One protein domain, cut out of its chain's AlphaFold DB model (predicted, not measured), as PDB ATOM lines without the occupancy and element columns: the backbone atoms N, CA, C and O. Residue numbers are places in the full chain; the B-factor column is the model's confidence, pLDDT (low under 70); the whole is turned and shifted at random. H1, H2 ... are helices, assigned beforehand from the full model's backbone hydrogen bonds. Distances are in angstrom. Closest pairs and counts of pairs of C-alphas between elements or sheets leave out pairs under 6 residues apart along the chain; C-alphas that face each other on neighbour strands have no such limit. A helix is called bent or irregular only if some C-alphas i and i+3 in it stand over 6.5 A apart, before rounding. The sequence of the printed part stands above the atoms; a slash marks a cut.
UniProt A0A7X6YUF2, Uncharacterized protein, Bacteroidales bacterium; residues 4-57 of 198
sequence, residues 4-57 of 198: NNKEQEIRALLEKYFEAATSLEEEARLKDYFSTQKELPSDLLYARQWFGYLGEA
ATOM      1  N   ASN A   4     333.288 307.761 283.667       74.25
ATOM      2  CA  ASN A   4     334.068 306.639 284.189       74.25
ATOM      3  C   ASN A   4     335.304 306.298 283.348       74.25
ATOM      4  O   ASN A   4     336.318 305.900 283.911       74.25
ATOM      5  N   ASN A   5     335.244 306.448 282.021       82.75
ATOM      6  CA  ASN A   5     336.371 306.071 281.166       82.75
ATOM      7  C   ASN A   5     337.527 307.079 281.316       82.75
ATOM      8  O   ASN A   5     338.659 306.697 281.594       82.75
ATOM      9  N   LYS A   6     337.212 308.380 281.289       85.12
ATOM     10  CA  LYS A   6     338.210 309.445 281.475       85.12
ATOM     11  C   LYS A   6     338.884 309.387 282.846       85.12
ATOM     12  O   LYS A   6     340.089 309.578 282.941       85.12
ATOM     13  N   GLU A   7     338.135 309.104 283.911       87.69
ATOM     14  CA  GLU A   7     338.728 308.940 285.244       87.69
ATOM     15  C   GLU A   7     339.684 307.745 285.318       87.69
ATOM     16  O   GLU A   7     340.715 307.830 285.982       87.69
ATOM     17  N   GLN A   8     339.365 306.637 284.643       88.62
ATOM     18  CA  GLN A   8     340.247 305.470 284.574       88.62
ATOM     19  C   GLN A   8     341.540 305.782 283.817       88.62
ATOM     20  O   GLN A   8     342.615 305.393 284.274       88.62
ATOM     21  N   GLU A   9     341.458 306.534 282.717       91.56
ATOM     22  CA  GLU A   9     342.636 307.012 281.985       91.56
ATOM     23  C   GLU A   9     343.527 307.896 282.868       91.56
ATOM     24  O   GLU A   9     344.740 307.700 282.912       91.56
ATOM     25  N   ILE A  10     342.939 308.822 283.634       93.25
ATOM     26  CA  ILE A  10     343.686 309.681 284.567       93.25
ATOM     27  C   ILE A  10     344.349 308.864 285.680       93.25
ATOM     28  O   ILE A  10     345.492 309.141 286.037       93.25
ATOM     29  N   ARG A  11     343.681 307.831 286.208       92.56
ATOM     30  CA  ARG A  11     344.278 306.921 287.203       92.56
ATOM     31  C   ARG A  11     345.478 306.166 286.629       92.56
ATOM     32  O   ARG A  11     346.510 306.098 287.284       92.56
ATOM     33  N   ALA A  12     345.365 305.646 285.406       93.12
ATOM     34  CA  ALA A  12     346.472 304.963 284.739       93.12
ATOM     35  C   ALA A  12     347.653 305.914 284.464       93.12
ATOM     36  O   ALA A  12     348.810 305.538 284.640       93.12
ATOM     37  N   LEU A  13     347.363 307.162 284.081       95.06
ATOM     38  CA  LEU A  13     348.378 308.198 283.895       95.06
ATOM     39  C   LEU A  13     349.065 308.594 285.206       95.06
ATOM     40  O   LEU A  13     350.268 308.829 285.202       95.06
ATOM     41  N   LEU A  14     348.332 308.645 286.320       93.94
ATOM     42  CA  LEU A  14     348.915 308.898 287.637       93.94
ATOM     43  C   LEU A  14     349.849 307.777 288.078       93.94
ATOM     44  O   LEU A  14     350.940 308.072 288.550       93.94
ATOM     45  N   GLU A  15     349.458 306.516 287.896       93.88
ATOM     46  CA  GLU A  15     350.330 305.379 288.209       93.88
ATOM     47  C   GLU A  15     351.652 305.496 287.439       93.88
ATOM     48  O   GLU A  15     352.735 305.497 288.018       93.88
ATOM     49  N   LYS A  16     351.553 305.754 286.131       95.69
ATOM     50  CA  LYS A  16     352.703 305.975 285.252       95.69
ATOM     51  C   LYS A  16     353.554 307.184 285.672       95.69
ATOM     52  O   LYS A  16     354.775 307.155 285.521       95.69
ATOM     53  N   TYR A  17     352.926 308.244 286.185       93.81
ATOM     54  CA  TYR A  17     353.611 309.435 286.697       93.81
ATOM     55  C   TYR A  17     354.421 309.106 287.955       93.81
ATOM     56  O   TYR A  17     355.576 309.514 288.067       93.81
ATOM     57  N   PHE A  18     353.859 308.314 288.873       91.88
ATOM     58  CA  PHE A  18     354.572 307.853 290.068       91.88
ATOM     59  C   PHE A  18     355.712 306.883 289.743       91.88
ATOM     60  O   PHE A  18     356.730 306.890 290.434       91.88
ATOM     61  N   GLU A  19     355.592 306.119 288.658       95.50
ATOM     62  CA  GLU A  19     356.680 305.312 288.094       95.50
ATOM     63  C   GLU A  19     357.710 306.136 287.289       95.50
ATOM     64  O   GLU A  19     358.676 305.573 286.773       95.50
ATOM     65  N   ALA A  20     357.529 307.460 287.178       91.62
ATOM     66  CA  ALA A  20     358.359 308.372 286.386       91.62
ATOM     67  C   ALA A  20     358.482 307.981 284.897       91.62
ATOM     68  O   ALA A  20     359.499 308.242 284.251       91.62
ATOM     69  N   ALA A  21     357.442 307.353 284.343       93.31
ATOM     70  CA  ALA A  21     357.411 306.870 282.965       93.31
ATOM     71  C   ALA A  21     356.574 307.756 282.020       93.31
ATOM     72  O   ALA A  21     356.436 307.421 280.840       93.31
ATOM     73  N   THR A  22     355.985 308.855 282.510       92.75
ATOM     74  CA  THR A  22     355.119 309.761 281.735       92.75
ATOM     75  C   THR A  22     355.860 310.572 280.678       92.75
ATOM     76  O   THR A  22     357.038 310.891 280.806       92.75
ATOM     77  N   SER A  23     355.144 310.930 279.611       94.62
ATOM     78  CA  SER A  23     355.604 311.905 278.619       94.62
ATOM     79  C   SER A  23     355.102 313.324 278.929       94.62
ATOM     80  O   SER A  23     354.136 313.515 279.667       94.62
ATOM     81  N   LEU A  24     355.708 314.339 278.301       90.06
ATOM     82  CA  LEU A  24     355.291 315.742 278.460       90.06
ATOM     83  C   LEU A  24     353.825 315.989 278.060       90.06
ATOM     84  O   LEU A  24     353.136 316.792 278.686       90.06
ATOM     85  N   GLU A  25     353.332 315.302 277.025       92.38
ATOM     86  CA  GLU A  25     351.935 315.423 276.583       92.38
ATOM     87  C   GLU A  25     350.958 314.844 277.614       92.38
ATOM     88  O   GLU A  25     349.870 315.380 277.827       92.38
ATOM     89  N   GLU A  26     351.348 313.752 278.265       92.75
ATOM     90  CA  GLU A  26     350.572 313.085 279.307       92.75
ATOM     91  C   GLU A  26     350.494 313.935 280.580       92.75
ATOM     92  O   GLU A  26     349.415 314.120 281.143       92.75
ATOM     93  N   GLU A  27     351.614 314.530 280.989       91.62
ATOM     94  CA  GLU A  27     351.668 315.451 282.130       91.62
ATOM     95  C   GLU A  27     350.857 316.725 281.884       91.62
ATOM     96  O   GLU A  27     350.176 317.214 282.789       91.62
ATOM     97  N   ALA A  28     350.855 317.239 280.650       90.56
ATOM     98  CA  ALA A  28     350.002 318.359 280.270       90.56
ATOM     99  C   ALA A  28     348.510 318.018 280.429       90.56
ATOM    100  O   ALA A  28     347.747 318.846 280.929       90.56
ATOM    101  N   ARG A  29     348.095 316.790 280.078       90.31
ATOM    102  CA  ARG A  29     346.713 316.316 280.283       90.31
ATOM    103  C   ARG A  29     346.361 316.175 281.759       90.31
ATOM    104  O   ARG A  29     345.270 316.584 282.147       90.31
ATOM    105  N   LEU A  30     347.265 315.639 282.585       91.69
ATOM    106  CA  LEU A  30     347.071 315.581 284.039       91.69
ATOM    107  C   LEU A  30     346.879 316.995 284.601       91.69
ATOM    108  O   LEU A  30     345.898 317.266 285.292       91.69
ATOM    109  N   LYS A  31     347.759 317.926 284.229       89.81
ATOM    110  CA  LYS A  31     347.672 319.322 284.659       89.81
ATOM    111  C   LYS A  31     346.348 319.974 284.259       89.81
ATOM    112  O   LYS A  31     345.719 320.614 285.100       89.81
ATOM    113  N   ASP A  32     345.915 319.799 283.014       89.19
ATOM    114  CA  ASP A  32     344.654 320.356 282.509       89.19
ATOM    115  C   ASP A  32     343.435 319.781 283.246       89.19
ATOM    116  O   ASP A  32     342.547 320.522 283.678       89.19
ATOM    117  N   TYR A  33     343.438 318.469 283.496       89.69
ATOM    118  CA  TYR A  33     342.385 317.777 284.235       89.69
ATOM    119  C   TYR A  33     342.226 318.319 285.663       89.69
ATOM    120  O   TYR A  33     341.125 318.701 286.066       89.69
ATOM    121  N   PHE A  34     343.327 318.409 286.418       88.69
ATOM    122  CA  PHE A  34     343.318 318.894 287.803       88.69
ATOM    123  C   PHE A  34     343.124 320.413 287.924       88.69
ATOM    124  O   PHE A  34     342.706 320.879 288.985       88.69
ATOM    125  N   SER A  35     343.403 321.178 286.864       85.94
ATOM    126  CA  SER A  35     343.162 322.629 286.824       85.94
ATOM    127  C   SER A  35     341.704 322.964 286.495       85.94
ATOM    128  O   SER A  35     341.134 323.887 287.074       85.94
ATOM    129  N   THR A  36     341.093 322.212 285.578       84.56
ATOM    130  CA  THR A  36     339.742 322.490 285.069       84.56
ATOM    131  C   THR A  36     338.647 321.934 285.980       84.56
ATOM    132  O   THR A  36     337.572 322.528 286.108       84.56
ATOM    133  N   GLN A  37     338.884 320.790 286.629       80.31
ATOM    134  CA  GLN A  37     337.868 320.159 287.467       80.31
ATOM    135  C   GLN A  37     337.828 320.738 288.885       80.31
ATOM    136  O   GLN A  37     338.798 320.693 289.638       80.31
ATOM    137  N   LYS A  38     336.656 321.249 289.279       75.88
ATOM    138  CA  LYS A  38     336.410 321.762 290.637       75.88
ATOM    139  C   LYS A  38     336.033 320.653 291.623       75.88
ATOM    140  O   LYS A  38     336.468 320.691 292.775       75.88
ATOM    141  N   GLU A  39     335.248 319.685 291.155       81.94
ATOM    142  CA  GLU A  39     334.762 318.531 291.914       81.94
ATOM    143  C   GLU A  39     335.494 317.280 291.426       81.94
ATOM    144  O   GLU A  39     335.304 316.857 290.290       81.94
ATOM    145  N   LEU A  40     336.363 316.726 292.273       83.75
ATOM    146  CA  LEU A  40     337.093 315.491 291.995       83.75
ATOM    147  C   LEU A  40     336.612 314.379 292.931       83.75
ATOM    148  O   LEU A  40     336.266 314.667 294.082       83.75
ATOM    149  N   PRO A  41     336.633 313.111 292.482       84.94
ATOM    150  CA  PRO A  41     336.354 311.984 293.359       84.94
ATOM    151  C   PRO A  41     337.402 311.906 294.476       84.94
ATOM    152  O   PRO A  41     338.559 312.296 294.288       84.94
ATOM    153  N   SER A  42     336.993 311.381 295.636       83.50
ATOM    154  CA  SER A  42     337.816 311.304 296.857       83.50
ATOM    155  C   SER A  42     339.207 310.738 296.605       83.50
ATOM    156  O   SER A  42     340.196 311.258 297.119       83.50
ATOM    157  N   ASP A  43     339.279 309.717 295.757       86.62
ATOM    158  CA  ASP A  43     340.494 308.965 295.474       86.62
ATOM    159  C   ASP A  43     341.511 309.781 294.671       86.62
ATOM    160  O   ASP A  43     342.686 309.458 294.698       86.62
ATOM    161  N   LEU A  44     341.095 310.840 293.969       88.50
ATOM    162  CA  LEU A  44     341.975 311.701 293.167       88.50
ATOM    163  C   LEU A  44     342.313 313.023 293.874       88.50
ATOM    164  O   LEU A  44     343.145 313.786 293.383       88.50
ATOM    165  N   LEU A  45     341.718 313.306 295.040       87.31
ATOM    166  CA  LEU A  45     341.966 314.558 295.764       87.31
ATOM    167  C   LEU A  45     343.427 314.715 296.188       87.31
ATOM    168  O   LEU A  45     343.954 315.823 296.121       87.31
ATOM    169  N   TYR A  46     344.094 313.621 296.574       86.75
ATOM    170  CA  TYR A  46     345.506 313.665 296.964       86.75
ATOM    171  C   TYR A  46     346.403 314.107 295.801       86.75
ATOM    172  O   TYR A  46     347.401 314.793 296.008       86.75
ATOM    173  N   ALA A  47     346.041 313.745 294.566       87.69
ATOM    174  CA  ALA A  47     346.839 314.050 293.389       87.69
ATOM    175  C   ALA A  47     346.793 315.549 293.035       87.69
ATOM    176  O   ALA A  47     347.720 316.083 292.427       87.69
ATOM    177  N   ARG A  48     345.748 316.259 293.480       86.12
ATOM    178  CA  ARG A  48     345.538 317.685 293.204       86.12
ATOM    179  C   ARG A  48     346.694 318.564 293.679       86.12
ATOM    180  O   ARG A  48     346.986 319.554 293.021       86.12
ATOM    181  N   GLN A  49     347.368 318.220 294.778       84.25
ATOM    182  CA  GLN A  49     348.477 319.031 295.298       84.25
ATOM    183  C   GLN A  49     349.659 319.128 294.319       84.25
ATOM    184  O   GLN A  49     350.364 320.132 294.309       84.25
ATOM    185  N   TRP A  50     349.854 318.110 293.476       85.50
ATOM    186  CA  TRP A  50     350.971 318.042 292.531       85.50
ATOM    187  C   TRP A  50     350.723 318.881 291.275       85.50
ATOM    188  O   TRP A  50     351.662 319.402 290.682       85.50
ATOM    189  N   PHE A  51     349.453 319.055 290.894       85.88
ATOM    190  CA  PHE A  51     349.059 319.712 289.642       85.88
ATOM    191  C   PHE A  51     348.306 321.040 289.841       85.88
ATOM    192  O   PHE A  51     348.144 321.804 288.894       85.88
ATOM    193  N   GLY A  52     347.840 321.326 291.059       67.88
ATOM    194  CA  GLY A  52     346.805 322.325 291.333       67.88
ATOM    195  C   GLY A  52     347.269 323.721 291.751       67.88
ATOM    196  O   GLY A  52     346.411 324.525 292.100       67.88
ATOM    197  N   TYR A  53     348.569 324.040 291.749       56.91
ATOM    198  CA  TYR A  53     349.072 325.260 292.414       56.91
ATOM    199  C   TYR A  53     349.949 326.193 291.565       56.91
ATOM    200  O   TYR A  53     350.800 326.897 292.099       56.91
ATOM    201  N   LEU A  54     349.749 326.243 290.243       57.94
ATOM    202  CA  LEU A  54     350.526 327.148 289.373       57.94
ATOM    203  C   LEU A  54     349.687 328.168 288.587       57.94
ATOM    204  O   LEU A  54     350.252 328.928 287.809       57.94
ATOM    205  N   GLY A  55     348.364 328.205 288.774       54.47
ATOM    206  CA  GLY A  55     347.473 329.078 287.996       54.47
ATOM    207  C   GLY A  55     347.457 330.545 288.441       54.47
ATOM    208  O   GLY A  55     347.529 331.426 287.596       54.47
ATOM    209  N   GLU A  56     347.406 330.811 289.752       52.47
ATOM    210  CA  GLU A  56     347.261 332.181 290.294       52.47
ATOM    211  C   GLU A  56     348.548 332.733 290.930       52.47
ATOM    212  O   GLU A  56     348.834 333.922 290.816       52.47
ATOM    213  N   ALA A  57     349.398 331.883 291.518       46.97
ATOM    214  CA  ALA A  57     350.662 332.334 292.113       46.97
ATOM    215  C   ALA A  57     351.733 332.700 291.064       46.97
ATOM    216  O   ALA A  57     352.630 333.492 291.346       46.97
TER     217      ALA A  57
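Overview. This is residues 4 to 57 of the 198 residues of an uncharacterized protein of Bacteroidales bacterium (UniProt A0A7X6YUF2). Three helices form a small triangular cluster in which each is set at a steep angle to the other two: H2 is joined to H1 by its residues 26 to 30 and to H3 by its residues 30 to 35, while H1 and H3 come close to each other. A short tail, residues 52 to 57, trails away from the end of H3. The printed part has 54 residues with three named helices, in the order H1, H2, H3, and no named strand; the class is all helix. It is compact, with a radius of gyration of the C-alphas of 10.7 A and spans of 28, 24 and 16 A.

Arrangement. H1, residues 4 to 18, and H2, residues 24 to 36, touch, and H2 touches H1 with residues 26 to 30 alone. Their closest C-alphas, those of Ile 10 and Leu 30, are 6.8 A apart, and the helices run opposite ways at a steep tilt of 55 degrees. H2 touches H3, residues 42 to 51, with residues 30 to 35 alone; the closest C-alphas, of Lys 31 and Phe 51, are 5.2 A apart, at a steep tilt of 64 degrees, opposite ways. H1 and H3 are close but not clearly touching, with the closest C-alphas, of Arg 11 and Leu 44, 8.0 A apart. In H1 and H2 every O i to N i+4 pair is within hydrogen-bond range; in H3 0 of 6 are, beside 5 of 7 O i to N i+3 pairs.

Along the chain. H1 begins at C-alpha 4 (334.068, 306.639, 284.189) and is 21.4 A long. H2 is 18.2 A long. H3, 15.8 A, ends at C-alpha 51 (349.059, 319.712, 289.642); it is irregular, with C-alphas 43 and 46 7.0 A apart.

Size, cuts and confidence. The two C-alphas farthest apart, of Asn 5 and Ala 57, are 31.8 A apart. The printed part has no cut, and both links are tight. The mean pLDDT of the printed part is 85.1; residues 52 to 57 are under 70.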